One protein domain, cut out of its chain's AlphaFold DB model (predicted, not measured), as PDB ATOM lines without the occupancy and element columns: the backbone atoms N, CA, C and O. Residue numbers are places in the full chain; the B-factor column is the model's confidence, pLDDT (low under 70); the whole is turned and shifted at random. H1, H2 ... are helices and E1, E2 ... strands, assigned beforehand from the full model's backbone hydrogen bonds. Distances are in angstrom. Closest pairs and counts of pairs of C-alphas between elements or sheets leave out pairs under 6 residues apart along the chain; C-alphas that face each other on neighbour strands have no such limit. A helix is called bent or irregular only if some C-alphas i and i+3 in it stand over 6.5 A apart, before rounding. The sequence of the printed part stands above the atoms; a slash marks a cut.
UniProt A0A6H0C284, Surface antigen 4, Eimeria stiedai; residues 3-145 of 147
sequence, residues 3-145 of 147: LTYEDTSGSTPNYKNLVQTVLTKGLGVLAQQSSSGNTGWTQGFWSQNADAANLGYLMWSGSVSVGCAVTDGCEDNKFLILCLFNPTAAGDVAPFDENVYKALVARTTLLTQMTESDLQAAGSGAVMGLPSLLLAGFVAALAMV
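What this domain is: This is residues 3 to 145 of the 147 residues of the protein "Surface antigen 4" of Eimeria stiedai (UniProt A0A6H0C284). A twisted three-stranded sheet, a long hairpin of E2 and E3 with the short E1 beside E3, makes a wall along one side of a cluster of helices. Near this wall the first residues of H1 meet the latter part of H6, and the two helices spread from there as a V, with H4 near its open end and H3 between H1 and the sheet; H5 and H2 lie farthest out. The printed part has 143 residues with six named helices and three named strands, in the order E1 H1 H2 H3 E2 E3 H4 H5 H6, and its class is mixed, helices and strands. The sheet's order is E1, E3, E2, all antiparallel. The whole is compact, with a radius of gyration of the C-alphas of 15.4 A and spans of 44 by 38 by 27 A.

Where its parts are: E2, residues 65 to 74, is 26.3 A long, E3, residues 78 to 86, is 26.1 A, and E1 is residues 3 to 6, beginning at C-alpha 3 (202.275, 198.522, 102.799). H1, residues 15 to 35, is the longest helix at 30.4 A. H6, residues 127 to 143, spans 25.7 A and ends at C-alpha 143 (201.877, 197.786, 116.722); it is irregular, with C-alphas 128 and 131 7.5 A apart. H3 is residues 50 to 58, H2 43 to 47, H4 98 to 105 and H5 116 to 121.

How they stand to each other: E2 and E3 are a hairpin, antiparallel at 162 degrees, with N 69 and O 82 2.9 A apart, within hydrogen-bond range. E1 and E3 are antiparallel at 164 degrees, with N 3 and O 81 at 2.9 A. H1, H3 and H6 are on the sheet, but each only grazes it. The hub is H6. Its closest C-alphas to H1 are Val 139 and Tyr 15, 5.8 A; they touch with residues 15 to 19 of H1 alone, opposite ways at a steep tilt of 45 degrees. H1 touches H3 at Gly 26 and Ala 52, 4.3 A, a steep tilt of 68 degrees, only just short of perpendicular. H4 touches H6 at Ala 103 and Met 128, 6.4 A. H5 and H6, a helical hairpin, only just touch, with 3 pairs of C-alphas within 8 A, Leu 119 and Leu 133 closest at 6.0 A. H2 and H3 touch only at the corner, at Trp 46 and Ala 53, 4.5 A. Every O i to N i+4 pair is within hydrogen-bond range in H1 to H5, and 11 of 13 in H6.

The domain as a whole: The C-alphas farthest apart, Gly 10 and Gly 37, are 45.2 A apart. The printed part has no cut, and the link from E3 to H4 is long. Mean pLDDT of the printed part is 74.4; 40 residues are under 70, among them 34 to 44 and 114 to 133.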
ATOM      1  N   LEU A   3     203.619 199.047 102.557       84.50
ATOM      2  CA  LEU A   3     202.275 198.522 102.799       84.50
ATOM      3  C   LEU A   3     201.274 199.667 102.737       84.50
ATOM      4  O   LEU A   3     201.528 200.738 103.282       84.50
ATOM      5  N   THR A   4     200.128 199.426 102.115       81.88
ATOM      6  CA  THR A   4     199.012 200.371 102.088       81.88
ATOM      7  C   THR A   4     197.756 199.693 102.608       81.88
ATOM      8  O   THR A   4     197.545 198.499 102.380       81.88
ATOM      9  N   TYR A   5     196.927 200.441 103.333       77.69
ATOM     10  CA  TYR A   5     195.614 199.971 103.770       77.69
ATOM     11  C   TYR A   5     194.622 201.123 103.863       77.69
ATOM     12  O   TYR A   5     195.002 202.271 104.076       77.69
ATOM     13  N   GLU A   6     193.347 200.803 103.680       74.06
ATOM     14  CA  GLU A   6     192.249 201.748 103.856       74.06
ATOM     15  C   GLU A   6     191.832 201.762 105.323       74.06
ATOM     16  O   GLU A   6     191.620 200.704 105.927       74.06
ATOM     17  N   ASP A   7     191.714 202.955 105.900       64.75
ATOM     18  CA  ASP A   7     191.111 203.096 107.215       64.75
ATOM     19  C   ASP A   7     189.598 203.173 107.078       64.75
ATOM     20  O   ASP A   7     189.033 204.086 106.482       64.75
ATOM     21  N   THR A   8     188.940 202.160 107.624       58.28
ATOM     22  CA  THR A   8     187.483 202.055 107.606       58.28
ATOM     23  C   THR A   8     186.851 202.509 108.922       58.28
ATOM     24  O   THR A   8     185.629 202.451 109.033       58.28
ATOM     25  N   SER A   9     187.625 202.940 109.936       56.25
ATOM     26  CA  SER A   9     187.050 203.198 111.272       56.25
ATOM     27  C   SER A   9     187.846 204.058 112.276       56.25
ATOM     28  O   SER A   9     187.391 204.171 113.413       56.25
ATOM     29  N   GLY A  10     188.992 204.661 111.939       56.09
ATOM     30  CA  GLY A  10     189.826 205.388 112.915       56.09
ATOM     31  C   GLY A  10     190.505 204.463 113.933       56.09
ATOM     32  O   GLY A  10     190.864 204.884 115.033       56.09
ATOM     33  N   SER A  11     190.631 203.179 113.590       59.97
ATOM     34  CA  SER A  11     191.180 202.128 114.449       59.97
ATOM     35  C   SER A  11     192.645 201.868 114.118       59.97
ATOM     36  O   SER A  11     193.041 201.939 112.955       59.97
ATOM     37  N   THR A  12     193.436 201.445 115.110       64.38
ATOM     38  CA  THR A  12     194.774 200.895 114.852       64.38
ATOM     39  C   THR A  12     194.707 199.796 113.784       64.38
ATOM     40  O   THR A  12     193.819 198.935 113.846       64.38
ATOM     41  N   PRO A  13     195.643 199.774 112.827       73.25
ATOM     42  CA  PRO A  13     195.618 198.824 111.723       73.25
ATOM     43  C   PRO A  13     195.723 197.402 112.234       73.25
ATOM     44  O   PRO A  13     196.483 197.102 113.157       73.25
ATOM     45  N   ASN A  14     195.025 196.477 111.581       79.12
ATOM     46  CA  ASN A  14     195.238 195.064 111.850       79.12
ATOM     47  C   ASN A  14     196.561 194.618 111.203       79.12
ATOM     48  O   ASN A  14     196.583 194.056 110.107       79.12
ATOM     49  N   TYR A  15     197.682 194.876 111.880       80.06
ATOM     50  CA  TYR A  15     199.021 194.566 111.376       80.06
ATOM     51  C   TYR A  15     199.213 193.071 111.077       80.06
ATOM     52  O   TYR A  15     199.920 192.727 110.131       80.06
ATOM     53  N   LYS A  16     198.521 192.174 111.802       81.69
ATOM     54  CA  LYS A  16     198.498 190.733 111.484       81.69
ATOM     55  C   LYS A  16     197.936 190.485 110.084       81.69
ATOM     56  O   LYS A  16     198.541 189.736 109.320       81.69
ATOM     57  N   ASN A  17     196.827 191.135 109.727       84.38
ATOM     58  CA  ASN A  17     196.246 191.044 108.385       84.38
ATOM     59  C   ASN A  17     197.173 191.637 107.318       84.38
ATOM     60  O   ASN A  17     197.312 191.051 106.244       84.38
ATOM     61  N   LEU A  18     197.827 192.768 107.599       85.25
ATOM     62  CA  LEU A  18     198.738 193.409 106.643       85.25
ATOM     63  C   LEU A  18     199.931 192.507 106.319       85.25
ATOM     64  O   LEU A  18     200.189 192.214 105.153       85.25
ATOM     65  N   VAL A  19     200.607 191.989 107.346       86.44
ATOM     66  CA  VAL A  19     201.745 191.076 107.165       86.44
ATOM     67  C   VAL A  19     201.296 189.755 106.534       86.44
ATOM     68  O   VAL A  19     201.970 189.238 105.643       86.44
ATOM     69  N   GLN A  20     200.124 189.228 106.910       87.19
ATOM     70  CA  GLN A  20     199.562 188.039 106.265       87.19
ATOM     71  C   GLN A  20     199.287 188.269 104.775       87.19
ATOM     72  O   GLN A  20     199.522 187.373 103.968       87.19
ATOM     73  N   THR A  21     198.824 189.460 104.397       88.88
ATOM     74  CA  THR A  21     198.561 189.808 102.995       88.88
ATOM     75  C   THR A  21     199.846 189.791 102.178       88.88
ATOM     76  O   THR A  21     199.865 189.202 101.099       88.88
ATOM     77  N   VAL A  22     200.933 190.360 102.713       89.81
ATOM     78  CA  VAL A  22     202.262 190.320 102.076       89.81
ATOM     79  C   VAL A  22     202.717 188.883 101.856       89.81
ATOM     80  O   VAL A  22     203.129 188.534 100.752       89.81
ATOM     81  N   LEU A  23     202.603 188.038 102.885       88.38
ATOM     82  CA  LEU A  23     202.978 186.629 102.786       88.38
ATOM     83  C   LEU A  23     202.159 185.904 101.725       88.38
ATOM     84  O   LEU A  23     202.732 185.269 100.847       88.38
ATOM     85  N   THR A  24     200.833 186.017 101.778       89.25
ATOM     86  CA  THR A  24     199.942 185.311 100.854       89.25
ATOM     87  C   THR A  24     200.195 185.734  99.409       89.25
ATOM     88  O   THR A  24     200.369 184.877  98.543       89.25
ATOM     89  N   LYS A  25     200.247 187.044  99.135       90.31
ATOM     90  CA  LYS A  25     200.443 187.543  97.771       90.31
ATOM     91  C   LYS A  25     201.844 187.230  97.247       90.31
ATOM     92  O   LYS A  25     201.971 186.685  96.152       90.31
ATOM     93  N   GLY A  26     202.886 187.492  98.036       88.06
ATOM     94  CA  GLY A  26     204.264 187.232  97.624       88.06
ATOM     95  C   GLY A  26     204.561 185.744  97.413       88.06
ATOM     96  O   GLY A  26     205.194 185.380  96.422       88.06
ATOM     97  N   LEU A  27     204.062 184.860  98.291       85.75
ATOM     98  CA  LEU A  27     204.231 183.410  98.129       85.75
ATOM     99  C   LEU A  27     203.458 182.892  96.912       85.75
ATOM    100  O   LEU A  27     203.941 181.996  96.222       85.75
ATOM    101  N   GLY A  28     202.299 183.485  96.605       86.75
ATOM    102  CA  GLY A  28     201.549 183.186  95.385       86.75
ATOM    103  C   GLY A  28     202.351 183.467  94.109       86.75
ATOM    104  O   GLY A  28     202.315 182.663  93.178       86.75
ATOM    105  N   VAL A  29     203.120 184.561  94.080       84.31
ATOM    106  CA  VAL A  29     204.012 184.891  92.952       84.31
ATOM    107  C   VAL A  29     205.183 183.906  92.866       84.31
ATOM    108  O   VAL A  29     205.483 183.407  91.781       84.31
ATOM    109  N   LEU A  30     205.804 183.564  94.000       79.25
ATOM    110  CA  LEU A  30     206.895 182.579  94.048       79.25
ATOM    111  C   LEU A  30     206.465 181.196  93.558       79.25
ATOM    112  O   LEU A  30     207.184 180.564  92.785       79.25
ATOM    113  N   ALA A  31     205.281 180.735  93.966       78.44
ATOM    114  CA  ALA A  31     204.744 179.451  93.534       78.44
ATOM    115  C   ALA A  31     204.619 179.390  92.000       78.44
ATOM    116  O   ALA A  31     205.074 178.424  91.383       78.44
ATOM    117  N   GLN A  32     204.105 180.454  91.373       75.62
ATOM    118  CA  GLN A  32     203.992 180.547  89.914       75.62
ATOM    119  C   GLN A  32     205.366 180.522  89.224       75.62
ATOM    120  O   GLN A  32     205.564 179.761  88.273       75.62
ATOM    121  N   GLN A  33     206.351 181.269  89.730       71.31
ATOM    122  CA  GLN A  33     207.704 181.269  89.154       71.31
ATOM    123  C   GLN A  33     208.403 179.909  89.287       71.31
ATOM    124  O   GLN A  33     208.964 179.409  88.309       71.31
ATOM    125  N   SER A  34     208.278 179.248  90.444       62.66
ATOM    126  CA  SER A  34     208.859 177.918  90.669       62.66
ATOM    127  C   SER A  34     208.290 176.857  89.717       62.66
ATOM    128  O   SER A  34     209.041 176.052  89.168       62.66
ATOM    129  N   SER A  35     206.983 176.911  89.429       54.28
ATOM    130  CA  SER A  35     206.322 176.013  88.470       54.28
ATOM    131  C   SER A  35     206.748 176.239  87.012       54.28
ATOM    132  O   SER A  35     206.577 175.359  86.174       54.28
ATOM    133  N   SER A  36     207.365 177.389  86.722       53.38
ATOM    134  CA  SER A  36     207.870 177.765  85.395       53.38
ATOM    135  C   SER A  36     209.307 177.284  85.136       53.38
ATOM    136  O   SER A  36     209.892 177.623  84.109       53.38
ATOM    137  N   GLY A  37     209.915 176.545  86.075       45.72
ATOM    138  CA  GLY A  37     211.317 176.115  86.001       45.72
ATOM    139  C   GLY A  37     212.334 177.221  86.305       45.72
ATOM    140  O   GLY A  37     213.534 176.999  86.167       45.72
ATOM    141  N   ASN A  38     211.873 178.401  86.735       52.28
ATOM    142  CA  ASN A  38     212.721 179.532  87.083       52.28
ATOM    143  C   ASN A  38     212.656 179.763  88.599       52.28
ATOM    144  O   ASN A  38     211.781 180.458  89.105       52.28
ATOM    145  N   THR A  39     213.580 179.148  89.335       53.75
ATOM    146  CA  THR A  39     213.778 179.405  90.774       53.75
ATOM    147  C   THR A  39     214.619 180.659  91.026       53.75
ATOM    148  O   THR A  39     214.930 180.980  92.171       53.75
ATOM    149  N   GLY A  40     215.027 181.351  89.956       57.31
ATOM    150  CA  GLY A  40     215.925 182.485  90.026       57.31
ATOM    151  C   GLY A  40     215.245 183.678  90.675       57.31
ATOM    152  O   GLY A  40     214.336 184.276  90.095       57.31
ATOM    153  N   TRP A  41     215.752 184.061  91.842       64.44
ATOM    154  CA  TRP A  41     215.626 185.388  92.444       64.44
ATOM    155  C   TRP A  41     216.230 186.433  91.495       64.44
ATOM    156  O   TRP A  41     217.322 186.947  91.694       64.44
ATOM    157  N   THR A  42     215.563 186.652  90.367       61.50
ATOM    158  CA  THR A  42     216.019 187.540  89.303       61.50
ATOM    159  C   THR A  42     215.634 188.971  89.637       61.50
ATOM    160  O   THR A  42     214.709 189.216  90.410       61.50
ATOM    161  N   GLN A  43     216.277 189.935  88.982       61.34
ATOM    162  CA  GLN A  43     215.919 191.350  89.094       61.34
ATOM    163  C   GLN A  43     214.406 191.585  88.891       61.34
ATOM    164  O   GLN A  43     213.835 192.456  89.536       61.34
ATOM    165  N   GLY A  44     213.736 190.767  88.064       63.59
ATOM    166  CA  GLY A  44     212.289 190.829  87.841       63.59
ATOM    167  C   GLY A  44     211.429 190.496  89.066       63.59
ATOM    168  O   GLY A  44     210.364 191.087  89.216       63.59
ATOM    169  N   PHE A  45     211.894 189.628  89.973       73.88
ATOM    170  CA  PHE A  45     211.218 189.366  91.252       73.88
ATOM    171  C   PHE A  45     211.124 190.646  92.094       73.88
ATOM    172  O   PHE A  45     210.070 190.966  92.638       73.88
ATOM    173  N   TRP A  46     212.221 191.403  92.152       78.25
ATOM    174  CA  TRP A  46     212.332 192.610  92.966       78.25
ATOM    175  C   TRP A  46     211.763 193.865  92.293       78.25
ATOM    176  O   TRP A  46     211.275 194.752  92.990       78.25
ATOM    177  N   SER A  47     211.829 193.969  90.960       75.31
ATOM    178  CA  SER A  47     211.481 195.202  90.235       75.31
ATOM    179  C   SER A  47     210.145 195.169  89.490       75.31
ATOM    180  O   SER A  47     209.589 196.234  89.235       75.31
ATOM    181  N   GLN A  48     209.607 193.992  89.144       76.38
ATOM    182  CA  GLN A  48     208.395 193.892  88.312       76.38
ATOM    183  C   GLN A  48     207.139 193.487  89.088       76.38
ATOM    184  O   GLN A  48     206.036 193.584  88.553       76.38
ATOM    185  N   ASN A  49     207.273 193.042  90.339       85.12
ATOM    186  CA  ASN A  49     206.132 192.635  91.149       85.12
ATOM    187  C   ASN A  49     206.279 193.133  92.593       85.12
ATOM    188  O   ASN A  49     207.142 192.683  93.343       85.12
ATOM    189  N   ALA A  50     205.411 194.068  92.984       87.38
ATOM    190  CA  ALA A  50     205.459 194.688  94.304       87.38
ATOM    191  C   ALA A  50     205.186 193.695  95.448       87.38
ATOM    192  O   ALA A  50     205.778 193.825  96.517       87.38
ATOM    193  N   ASP A  51     204.334 192.688  95.233       88.44
ATOM    194  CA  ASP A  51     204.018 191.681  96.252       88.44
ATOM    195  C   ASP A  51     205.214 190.752  96.508       88.44
ATOM    196  O   ASP A  51     205.561 190.471  97.657       88.44
ATOM    197  N   ALA A  52     205.888 190.332  95.437       85.12
ATOM    198  CA  ALA A  52     207.138 189.583  95.498       85.12
ATOM    199  C   ALA A  52     208.243 190.391  96.191       85.12
ATOM    200  O   ALA A  52     208.841 189.917  97.156       85.12
ATOM    201  N   ALA A  53     208.454 191.641  95.773       87.62
ATOM    202  CA  ALA A  53     209.437 192.526  96.386       87.62
ATOM    203  C   ALA A  53     209.157 192.747  97.882       87.62
ATOM    204  O   ALA A  53     210.069 192.667  98.702       87.62
ATOM    205  N   ASN A  54     207.896 192.975  98.265       90.12
ATOM    206  CA  ASN A  54     207.505 193.132  99.665       90.12
ATOM    207  C   ASN A  54     207.776 191.870 100.488       90.12
ATOM    208  O   ASN A  54     208.297 191.988 101.595       90.12
ATOM    209  N   LEU A  55     207.501 190.678  99.948       88.00
ATOM    210  CA  LEU A  55     207.892 189.427 100.595       88.00
ATOM    211  C   LEU A  55     209.415 189.301 100.711       88.00
ATOM    212  O   LEU A  55     209.911 188.895 101.759       88.00
ATOM    213  N   GLY A  56     210.154 189.669  99.666       87.56
ATOM    214  CA  GLY A  56     211.610 189.660  99.677       87.56
ATOM    215  C   GLY A  56     212.184 190.557 100.771       87.56
ATOM    216  O   GLY A  56     213.038 190.112 101.529       87.56
ATOM    217  N   TYR A  57     211.676 191.785 100.913       88.12
ATOM    218  CA  TYR A  57     212.076 192.683 101.999       88.12
ATOM    219  C   TYR A  57     211.688 192.134 103.373       88.12
ATOM    220  O   TYR A  57     212.510 192.156 104.282       88.12
ATOM    221  N   LEU A  58     210.459 191.628 103.524       87.12
ATOM    222  CA  LEU A  58     209.962 191.067 104.784       87.12
ATOM    223  C   LEU A  58     210.809 189.882 105.263       87.12
ATOM    224  O   LEU A  58     211.012 189.709 106.461       87.12
ATOM    225  N   MET A  59     211.293 189.073 104.322       85.12
ATOM    226  CA  MET A  59     212.038 187.848 104.594       85.12
ATOM    227  C   MET A  59     213.547 187.995 104.366       85.12
ATOM    228  O   MET A  59     214.245 186.985 104.306       85.12
ATOM    229  N   TRP A  60     214.060 189.219 104.215       86.38
ATOM    230  CA  TRP A  60     215.473 189.458 103.934       86.38
ATOM    231  C   TRP A  60     216.348 189.078 105.137       86.38
ATOM    232  O   TRP A  60     216.474 189.824 106.108       86.38
ATOM    233  N   SER A  61     216.991 187.914 105.055       80.75
ATOM    234  CA  SER A  61     217.813 187.344 106.132       80.75
ATOM    235  C   SER A  61     219.111 188.111 106.405       80.75
ATOM    236  O   SER A  61     219.695 187.972 107.476       80.75
ATOM    237  N   GLY A  62     219.555 188.949 105.464       83.44
ATOM    238  CA  GLY A  62     220.746 189.785 105.620       83.44
ATOM    239  C   GLY A  62     220.532 191.048 106.458       83.44
ATOM    240  O   GLY A  62     221.495 191.773 106.700       83.44
ATOM    241  N   SER A  63     219.299 191.355 106.876       86.19
ATOM    242  CA  SER A  63     219.001 192.517 107.720       86.19
ATOM    243  C   SER A  63     219.126 192.208 109.205       86.19
ATOM    244  O   SER A  63     218.717 191.150 109.669       86.19
ATOM    245  N   VAL A  64     219.617 193.184 109.969       84.88
ATOM    246  CA  VAL A  64     219.747 193.107 111.437       84.88
ATOM    247  C   VAL A  64     218.859 194.114 112.164       84.88
ATOM    248  O   VAL A  64     218.759 194.096 113.386       84.88
ATOM    249  N   SER A  65     218.236 195.025 111.421       82.44
ATOM    250  CA  SER A  65     217.374 196.065 111.970       82.44
ATOM    251  C   SER A  65     216.299 196.457 110.967       82.44
ATOM    252  O   SER A  65     216.505 196.386 109.753       82.44
ATOM    253  N   VAL A  66     215.153 196.880 111.493       86.75
ATOM    254  CA  VAL A  66     214.036 197.408 110.716       86.75
ATOM    255  C   VAL A  66     213.476 198.641 111.412       86.75
ATOM    256  O   VAL A  66     213.308 198.650 112.629       86.75
ATOM    257  N   GLY A  67     213.213 199.689 110.638       85.56
ATOM    258  CA  GLY A  67     212.520 200.891 111.089       85.56
ATOM    259  C   GLY A  67     211.306 201.134 110.206       85.56
ATOM    260  O   GLY A  67     211.425 201.080 108.984       85.56
ATOM    261  N   CYS A  68     210.148 201.386 110.811       88.25
ATOM    262  CA  CYS A  68     208.911 201.652 110.088       88.25
ATOM    263  C   CYS A  68     208.365 203.037 110.439       88.25
ATOM    264  O   CYS A  68     208.450 203.465 111.588       88.25
ATOM    265  N   ALA A  69     207.789 203.711 109.450       85.50
ATOM    266  CA  ALA A  69     207.031 204.944 109.609       85.50
ATOM    267  C   ALA A  69     205.624 204.739 109.049       85.50
ATOM    268  O   ALA A  69     205.450 204.024 108.058       85.50
ATOM    269  N   VAL A  70     204.638 205.367 109.686       82.62
ATOM    270  CA  VAL A  70     203.241 205.360 109.251       82.62
ATOM    271  C   VAL A  70     202.833 206.799 108.965       82.62
ATOM    272  O   VAL A  70     203.171 207.699 109.728       82.62
ATOM    273  N   THR A  71     202.131 207.012 107.860       83.12
ATOM    274  CA  THR A  71     201.452 208.277 107.566       83.12
ATOM    275  C   THR A  71     200.021 207.987 107.152       83.12
ATOM    276  O   THR A  71     199.750 206.984 106.483       83.12
ATOM    277  N   ASP A  72     199.115 208.864 107.558       80.50
ATOM    278  CA  ASP A  72     197.727 208.889 107.124       80.50
ATOM    279  C   ASP A  72     197.536 209.899 105.979       80.50
ATOM    280  O   ASP A  72     198.506 210.467 105.465       80.50
ATOM    281  N   GLY A  73     196.293 210.057 105.516       74.25
ATOM    282  CA  GLY A  73     195.931 211.099 104.549       74.25
ATOM    283  C   GLY A  73     196.537 210.940 103.149       74.25
ATOM    284  O   GLY A  73     196.630 211.925 102.415       74.25
ATOM    285  N   CYS A  74     196.948 209.728 102.757       80.50
ATOM    286  CA  CYS A  74     197.325 209.449 101.369       80.50
ATOM    287  C   CYS A  74     196.074 209.422 100.466       80.50
ATOM    288  O   CYS A  74     194.942 209.477 100.958       80.50
ATOM    289  N   GLU A  75     196.260 209.325  99.142       78.19
ATOM    290  CA  GLU A  75     195.140 209.211  98.192       78.19
ATOM    291  C   GLU A  75     194.118 208.153  98.646       78.19
ATOM    292  O   GLU A  75     194.481 207.089  99.152       78.19
ATOM    293  N   ASP A  76     192.833 208.472  98.485       77.06
ATOM    294  CA  ASP A  76     191.691 207.662  98.933       77.06
ATOM    295  C   ASP A  76     191.596 207.431 100.457       77.06
ATOM    296  O   ASP A  76     191.037 206.424 100.889       77.06
ATOM    297  N   ASN A  77     192.129 208.339 101.289       75.06
ATOM    298  CA  ASN A  77     192.202 208.173 102.753       75.06
ATOM    299  C   ASN A  77     192.952 206.895 103.170       75.06
ATOM    300  O   ASN A  77     192.662 206.278 104.200       75.06
ATOM    301  N   LYS A  78     193.922 206.476 102.353       78.88
ATOM    302  CA  LYS A  78     194.779 205.340 102.671       78.88
ATOM    303  C   LYS A  78     195.856 205.753 103.658       78.88
ATOM    304  O   LYS A  78     196.348 206.882 103.664       78.88
ATOM    305  N   PHE A  79     196.266 204.786 104.453       82.69
ATOM    306  CA  PHE A  79     197.475 204.862 105.243       82.69
ATOM    307  C   PHE A  79     198.609 204.169 104.499       82.69
ATOM    308  O   PHE A  79     198.411 203.167 103.801       82.69
ATOM    309  N   LEU A  80     199.811 204.694 104.694       85.81
ATOM    310  CA  LEU A  80     201.044 204.179 104.125       85.81
ATOM    311  C   LEU A  80     201.991 203.795 105.258       85.81
ATOM    312  O   LEU A  80     202.352 204.628 106.086       85.81
ATOM    313  N   ILE A  81     202.428 202.538 105.256       87.00
ATOM    314  CA  ILE A  81     203.508 202.049 106.112       87.00
ATOM    315  C   ILE A  81     204.743 201.843 105.246       87.00
ATOM    316  O   ILE A  81     204.762 200.988 104.353       87.00
ATOM    317  N   LEU A  82     205.799 202.593 105.542       89.00
ATOM    318  CA  LEU A  82     207.112 202.414 104.937       89.00
ATOM    319  C   LEU A  82     208.039 201.756 105.952       89.00
ATOM    320  O   LEU A  82     208.318 202.341 106.991       89.00
ATOM    321  N   CYS A  83     208.556 200.572 105.629       89.62
ATOM    322  CA  CYS A  83     209.559 199.888 106.441       89.62
ATOM    323  C   CYS A  83     210.894 199.793 105.701       89.62
ATOM    324  O   CYS A  83     210.973 199.256 104.585       89.62
ATOM    325  N   LEU A  84     211.941 200.290 106.353       89.81
ATOM    326  CA  LEU A  84     213.326 200.263 105.909       89.81
ATOM    327  C   LEU A  84     214.091 199.190 106.676       89.81
ATOM    328  O   LEU A  84     214.067 199.143 107.902       89.81
ATOM    329  N   PHE A  85     214.772 198.341 105.920       88.75
ATOM    330  CA  PHE A  85     215.535 197.198 106.399       88.75
ATOM    331  C   PHE A  85     217.026 197.511 106.246       88.75
ATOM    332  O   PHE A  85     217.442 198.025 105.200       88.75
ATOM    333  N   ASN A  86     217.820 197.239 107.281       86.75
ATOM    334  CA  ASN A  86     219.254 197.505 107.285       86.75
ATOM    335  C   ASN A  86     220.058 196.299 107.812       86.75
ATOM    336  O   ASN A  86     219.815 195.869 108.947       86.75
ATOM    337  N   PRO A  87     221.052 195.788 107.055       90.38
ATOM    338  CA  PRO A  87     221.390 196.128 105.665       90.38
ATOM    339  C   PRO A  87     220.244 195.930 104.666       90.38
ATOM    340  O   PRO A  87     219.495 194.958 104.759       90.38
ATOM    341  N   THR A  88     220.120 196.852 103.710       86.62
ATOM    342  CA  THR A  88     219.087 196.796 102.667       86.62
ATOM    343  C   THR A  88     219.261 195.566 101.785       86.62
ATOM    344  O   THR A  88     220.384 195.131 101.529       86.62
ATOM    345  N   ALA A  89     218.142 195.008 101.322       82.69
ATOM    346  CA  ALA A  89     218.162 193.874 100.415       82.69
ATOM    347  C   ALA A  89     218.925 194.201  99.128       82.69
ATOM    348  O   ALA A  89     218.648 195.205  98.467       82.69
ATOM    349  N   ALA A  90     219.866 193.331  98.767       75.50
ATOM    350  CA  ALA A  90     220.462 193.340  97.442       75.50
ATOM    351  C   ALA A  90     219.438 192.719  96.478       75.50
ATOM    352  O   ALA A  90     219.123 191.535  96.584       75.50
ATOM    353  N   GLY A  91     218.852 193.537  95.597       69.38
ATOM    354  CA  GLY A  91     217.722 193.179  94.717       69.38
ATOM    355  C   GLY A  91     218.031 192.162  93.606       69.38
ATOM    356  O   GLY A  91     217.274 192.029  92.649       69.38
ATOM    357  N   ASP A  92     219.161 191.481  93.704       73.00
ATOM    358  CA  ASP A  92     219.655 190.404  92.850       73.00
ATOM    359  C   ASP A  92     220.050 189.157  93.665       73.00
ATOM    360  O   ASP A  92     220.546 188.176  93.113       73.00
ATOM    361  N   VAL A  93     219.807 189.174  94.980       77.50
ATOM    362  CA  VAL A  93     220.127 188.087  95.905       77.50
ATOM    363  C   VAL A  93     218.845 187.459  96.449       77.50
ATOM    364  O   VAL A  93     217.817 188.118  96.632       77.50
ATOM    365  N   ALA A  94     218.916 186.156  96.722       80.19
ATOM    366  CA  ALA A  94     217.860 185.427  97.406       80.19
ATOM    367  C   ALA A  94     217.621 186.022  98.809       80.19
ATOM    368  O   ALA A  94     218.560 186.088  99.602       80.19
ATOM    369  N   PRO A  95     216.387 186.425  99.155       80.94
ATOM    370  CA  PRO A  95     216.104 186.986 100.468       80.94
ATOM    371  C   PRO A  95     216.244 185.960 101.596       80.94
ATOM    372  O   PRO A  95     216.657 186.307 102.704       80.94
ATOM    373  N   PHE A  96     215.966 184.693 101.299       81.06
ATOM    374  CA  PHE A  96     216.045 183.576 102.229       81.06
ATOM    375  C   PHE A  96     216.412 182.280 101.501       81.06
ATOM    376  O   PHE A  96     216.298 182.182 100.277       81.06
ATOM    377  N   ASP A  97     216.861 181.285 102.263       77.56
ATOM    378  CA  ASP A  97     217.241 179.977 101.732       77.56
ATOM    379  C   ASP A  97     216.036 179.055 101.454       77.56
ATOM    380  O   ASP A  97     214.885 179.326 101.810       77.56
ATOM    381  N   GLU A  98     216.304 177.920 100.807       77.00
ATOM    382  CA  GLU A  98     215.281 176.941 100.433       77.00
ATOM    383  C   GLU A  98     214.579 176.301 101.646       77.00
ATOM    384  O   GLU A  98     213.405 175.935 101.556       77.00
ATOM    385  N   ASN A  99     215.251 176.174 102.793       77.94
ATOM    386  CA  ASN A  99     214.635 175.611 103.995       77.94
ATOM    387  C   ASN A  99     213.612 176.584 104.579       77.94
ATOM    388  O   ASN A  99     212.513 176.167 104.946       77.94
ATOM    389  N   VAL A 100     213.929 177.882 104.597       77.62
ATOM    390  CA  VAL A 100     212.980 178.939 104.968       77.62
ATOM    391  C   VAL A 100     211.813 178.976 103.988       77.62
ATOM    392  O   VAL A 100     210.665 179.054 104.423       77.62
ATOM    393  N   TYR A 101     212.068 178.839 102.681       78.06
ATOM    394  CA  TYR A 101     211.002 178.738 101.682       78.06
ATOM    395  C   TYR A 101     210.057 177.565 101.970       78.06
ATOM    396  O   TYR A 101     208.850 177.765 102.098       78.06
ATOM    397  N   LYS A 102     210.605 176.352 102.123       78.25
ATOM    398  CA  LYS A 102     209.834 175.135 102.425       78.25
ATOM    399  C   LYS A 102     209.034 175.285 103.712       78.25
ATOM    400  O   LYS A 102     207.862 174.918 103.743       78.25
ATOM    401  N   ALA A 103     209.642 175.859 104.747       77.62
ATOM    402  CA  ALA A 103     208.962 176.132 106.002       77.62
ATOM    403  C   ALA A 103     207.800 177.114 105.808       77.62
ATOM    404  O   ALA A 103     206.714 176.851 106.309       77.62
ATOM    405  N   LEU A 104     207.992 178.202 105.052       77.44
ATOM    406  CA  LEU A 104     206.957 179.202 104.779       77.44
ATOM    407  C   LEU A 104     205.758 178.620 104.028       77.44
ATOM    408  O   LEU A 104     204.625 178.857 104.440       77.44
ATOM    409  N   VAL A 105     205.992 177.862 102.953       77.06
ATOM    410  CA  VAL A 105     204.898 177.290 102.144       77.06
ATOM    411  C   VAL A 105     204.194 176.122 102.835       77.06
ATOM    412  O   VAL A 105     203.036 175.853 102.535       77.06
ATOM    413  N   ALA A 106     204.857 175.447 103.778       79.50
ATOM    414  CA  ALA A 106     204.252 174.393 104.590       79.50
ATOM    415  C   ALA A 106     203.381 174.932 105.741       79.50
ATOM    416  O   ALA A 106     202.707 174.148 106.414       79.50
ATOM    417  N   ARG A 107     203.378 176.249 106.000       74.56
ATOM    418  CA  ARG A 107     202.552 176.834 107.063       74.56
ATOM    419  C   ARG A 107     201.072 176.712 106.727       74.56
ATOM    420  O   ARG A 107     200.595 177.262 105.740       74.56
ATOM    421  N   THR A 108     200.334 176.063 107.618       69.12
ATOM    422  CA  THR A 108     198.870 175.950 107.556       69.12
ATOM    423  C   THR A 108     198.168 176.982 108.437       69.12
ATOM    424  O   THR A 108     197.044 177.379 108.142       69.12
ATOM    425  N   THR A 109     198.832 177.453 109.495       75.94
ATOM    426  CA  THR A 109     198.290 178.453 110.422       75.94
ATOM    427  C   THR A 109     198.594 179.869 109.942       75.94
ATOM    428  O   THR A 109     199.759 180.273 109.832       75.94
ATOM    429  N   LEU A 110     197.536 180.645 109.703       78.81
ATOM    430  CA  LEU A 110     197.637 182.062 109.361       78.81
ATOM    431  C   LEU A 110     198.133 182.871 110.566       78.81
ATOM    432  O   LEU A 110     197.753 182.596 111.702       78.81
ATOM    433  N   LEU A 111     198.909 183.932 110.326       75.94
ATOM    434  CA  LEU A 111     199.324 184.880 111.373       75.94
ATOM    435  C   LEU A 111     198.127 185.482 112.120       75.94
ATOM    436  O   LEU A 111     198.213 185.800 113.303       75.94
ATOM    437  N   THR A 112     197.000 185.624 111.428       74.75
ATOM    438  CA  THR A 112     195.743 186.152 111.965       74.75
ATOM    439  C   THR A 112     195.116 185.231 113.009       74.75
ATOM    440  O   THR A 112     194.368 185.699 113.861       74.75
ATOM    441  N   GLN A 113     195.452 183.941 112.965       76.00
ATOM    442  CA  GLN A 113     194.975 182.908 113.881       76.00
ATOM    443  C   GLN A 113     195.974 182.614 115.008       76.00
ATOM    444  O   GLN A 113     195.652 181.843 115.905       76.00
ATOM    445  N   MET A 114     197.166 183.224 114.982       68.69
ATOM    446  CA  MET A 114     198.176 183.023 116.019       68.69
ATOM    447  C   MET A 114     197.836 183.812 117.289       68.69
ATOM    448  O   MET A 114     197.647 185.040 117.270       68.69
ATOM    449  N   THR A 115     197.793 183.081 118.397       69.50
ATOM    450  CA  THR A 115     197.646 183.575 119.769       69.50
ATOM    451  C   THR A 115     199.003 183.982 120.346       69.50
ATOM    452  O   THR A 115     200.044 183.571 119.841       69.50
ATOM    453  N   GLU A 116     199.029 184.771 121.425       60.38
ATOM    454  CA  GLU A 116     200.287 185.123 122.113       60.38
ATOM    455  C   GLU A 116     201.054 183.893 122.620       60.38
ATOM    456  O   GLU A 116     202.283 183.877 122.594       60.38
ATOM    457  N   SER A 117     200.343 182.832 123.011       58.56
ATOM    458  CA  SER A 117     200.948 181.546 123.371       58.56
ATOM    459  C   SER A 117     201.683 180.886 122.203       58.56
ATOM    460  O   SER A 117     202.756 180.317 122.408       58.56
ATOM    461  N   ASP A 118     201.171 181.020 120.974       56.84
ATOM    462  CA  ASP A 118     201.833 180.489 119.774       56.84
ATOM    463  C   ASP A 118     203.142 181.237 119.470       56.84
ATOM    464  O   ASP A 118     204.066 180.673 118.879       56.84
ATOM    465  N   LEU A 119     203.247 182.498 119.910       53.34
ATOM    466  CA  LEU A 119     204.452 183.322 119.771       53.34
ATOM    467  C   LEU A 119     205.529 182.936 120.790       53.34
ATOM    468  O   LEU A 119     206.708 182.894 120.447       53.34
ATOM    469  N   GLN A 120     205.131 182.609 122.023       51.91
ATOM    470  CA  GLN A 120     206.056 182.178 123.076       51.91
ATOM    471  C   GLN A 120     206.614 180.771 122.813       51.91
ATOM    472  O   GLN A 120     207.804 180.530 123.015       51.91
ATOM    473  N   ALA A 121     205.792 179.850 122.292       48.31
ATOM    474  CA  ALA A 121     206.217 178.485 121.977       48.31
ATOM    475  C   ALA A 121     207.306 178.430 120.886       48.31
ATOM    476  O   ALA A 121     208.194 177.572 120.938       48.31
ATOM    477  N   ALA A 122     207.291 179.375 119.939       45.72
ATOM    478  CA  ALA A 122     208.268 179.457 118.856       45.72
ATOM    479  C   ALA A 122     209.704 179.794 119.329       45.72
ATOM    480  O   ALA A 122     210.655 179.565 118.582       45.72
ATOM    481  N   GLY A 123     209.889 180.249 120.578       40.53
ATOM    482  CA  GLY A 123     211.203 180.464 121.204       40.53
ATOM    483  C   GLY A 123     211.925 179.188 121.668       40.53
ATOM    484  O   GLY A 123     213.088 179.253 122.059       40.53
ATOM    485  N   SER A 124     211.279 178.018 121.602       40.91
ATOM    486  CA  SER A 124     211.761 176.768 122.226       40.91
ATOM    487  C   SER A 124     212.698 175.914 121.349       40.91
ATOM    488  O   SER A 124     212.818 174.709 121.559       40.91
ATOM    489  N   GLY A 125     213.363 176.503 120.349       38.56
ATOM    490  CA  GLY A 125     214.453 175.844 119.608       38.56
ATOM    491  C   GLY A 125     214.053 174.897 118.467       38.56
ATOM    492  O   GLY A 125     214.919 174.246 117.887       38.56
ATOM    493  N   ALA A 126     212.778 174.832 118.076       39.16
ATOM    494  CA  ALA A 126     212.396 174.130 116.853       39.16
ATOM    495  C   ALA A 126     212.642 175.033 115.631       39.16
ATOM    496  O   ALA A 126     211.983 176.056 115.458       39.16
ATOM    497  N   VAL A 127     213.546 174.616 114.742       43.66
ATOM    498  CA  VAL A 127     213.897 175.282 113.465       43.66
ATOM    499  C   VAL A 127     212.662 175.562 112.577       43.66
ATOM    500  O   VAL A 127     212.687 176.441 111.723       43.66
ATOM    501  N   MET A 128     211.542 174.873 112.828       46.06
ATOM    502  CA  MET A 128     210.243 175.065 112.161       46.06
ATOM    503  C   MET A 128     209.449 176.299 112.644       46.06
ATOM    504  O   MET A 128     208.462 176.667 112.015       46.06
ATOM    505  N   GLY A 129     209.857 176.945 113.743       52.00
ATOM    506  CA  GLY A 129     209.191 178.122 114.317       52.00
ATOM    507  C   GLY A 129     209.813 179.468 113.933       52.00
ATOM    508  O   GLY A 129     209.191 180.504 114.169       52.00
ATOM    509  N   LEU A 130     211.006 179.472 113.322       57.50
ATOM    510  CA  LEU A 130     211.765 180.695 113.024       57.50
ATOM    511  C   LEU A 130     210.969 181.730 112.209       57.50
ATOM    512  O   LEU A 130     210.924 182.890 112.621       57.50
ATOM    513  N   PRO A 131     210.303 181.349 111.097       64.00
ATOM    514  CA  PRO A 131     209.543 182.309 110.302       64.00
ATOM    515  C   PRO A 131     208.372 182.890 111.095       64.00
ATOM    516  O   PRO A 131     208.131 184.090 111.059       64.00
ATOM    517  N   SER A 132     207.665 182.052 111.855       65.19
ATOM    518  CA  SER A 132     206.523 182.480 112.665       65.19
ATOM    519  C   SER A 132     206.938 183.451 113.774       65.19
ATOM    520  O   SER A 132     206.255 184.450 113.979       65.19
ATOM    521  N   LEU A 133     208.074 183.205 114.439       66.06
ATOM    522  CA  LEU A 133     208.609 184.085 115.481       66.06
ATOM    523  C   LEU A 133     209.068 185.435 114.910       66.06
ATOM    524  O   LEU A 133     208.739 186.478 115.468       66.06
ATOM    525  N   LEU A 134     209.775 185.422 113.774       72.75
ATOM    526  CA  LEU A 134     210.202 186.638 113.071       72.75
ATOM    527  C   LEU A 134     209.006 187.502 112.666       72.75
ATOM    528  O   LEU A 134     208.970 188.699 112.941       72.75
ATOM    529  N   LEU A 135     207.998 186.883 112.054       75.69
ATOM    530  CA  LEU A 135     206.800 187.580 111.598       75.69
ATOM    531  C   LEU A 135     205.979 188.129 112.763       75.69
ATOM    532  O   LEU A 135     205.435 189.225 112.672       75.69
ATOM    533  N   ALA A 136     205.915 187.396 113.866       71.75
ATOM    534  CA  ALA A 136     205.261 187.853 115.076       71.75
ATOM    535  C   ALA A 136     205.976 189.030 115.738       71.75
ATOM    536  O   ALA A 136     205.325 190.010 116.100       71.75
ATOM    537  N   GLY A 137     207.304 188.960 115.851       71.94
ATOM    538  CA  GLY A 137     208.119 190.069 116.340       71.94
ATOM    539  C   GLY A 137     207.950 191.311 115.469       71.94
ATOM    540  O   GLY A 137     207.805 192.416 115.985       71.94
ATOM    541  N   PHE A 138     207.863 191.130 114.152       78.31
ATOM    542  CA  PHE A 138     207.612 192.222 113.221       78.31
ATOM    543  C   PHE A 138     206.206 192.826 113.368       78.31
ATOM    544  O   PHE A 138     206.061 194.046 113.417       78.31
ATOM    545  N   VAL A 139     205.165 191.998 113.512       79.06
ATOM    546  CA  VAL A 139     203.800 192.473 113.806       79.06
ATOM    547  C   VAL A 139     203.761 193.264 115.115       79.06
ATOM    548  O   VAL A 139     203.132 194.319 115.169       79.06
ATOM    549  N   ALA A 140     204.435 192.780 116.161       75.62
ATOM    550  CA  ALA A 140     204.525 193.483 117.436       75.62
ATOM    551  C   ALA A 140     205.267 194.824 117.296       75.62
ATOM    552  O   ALA A 140     204.834 195.823 117.863       75.62
ATOM    553  N   ALA A 141     206.337 194.871 116.496       74.44
ATOM    554  CA  ALA A 141     207.055 196.107 116.193       74.44
ATOM    555  C   ALA A 141     206.163 197.135 115.483       74.44
ATOM    556  O   ALA A 141     206.162 198.301 115.865       74.44
ATOM    557  N   LEU A 142     205.359 196.702 114.508       74.50
ATOM    558  CA  LEU A 142     204.401 197.571 113.821       74.50
ATOM    559  C   LEU A 142     203.328 198.131 114.762       74.50
ATOM    560  O   LEU A 142     202.955 199.290 114.619       74.50
ATOM    561  N   ALA A 143     202.871 197.346 115.743       74.31
ATOM    562  CA  ALA A 143     201.877 197.786 116.722       74.31
ATOM    563  C   ALA A 143     202.372 198.902 117.659       74.31
ATOM    564  O   ALA A 143     201.555 199.595 118.259       74.31
ATOM    565  N   MET A 144     203.689 199.091 117.777       71.94
ATOM    566  CA  MET A 144     204.286 200.199 118.529       71.94
ATOM    567  C   MET A 144     204.432 201.480 117.694       71.94
ATOM    568  O   MET A 144     204.792 202.519 118.246       71.94
ATOM    569  N   VAL A 145     204.182 201.428 116.379       68.12
ATOM    570  CA  VAL A 145     204.277 202.599 115.502       68.12
ATOM    571  C   VAL A 145     202.949 203.347 115.534       68.12
ATOM    572  O   VAL A 145     201.967 202.927 114.925       68.12
TER     573      VAL A 145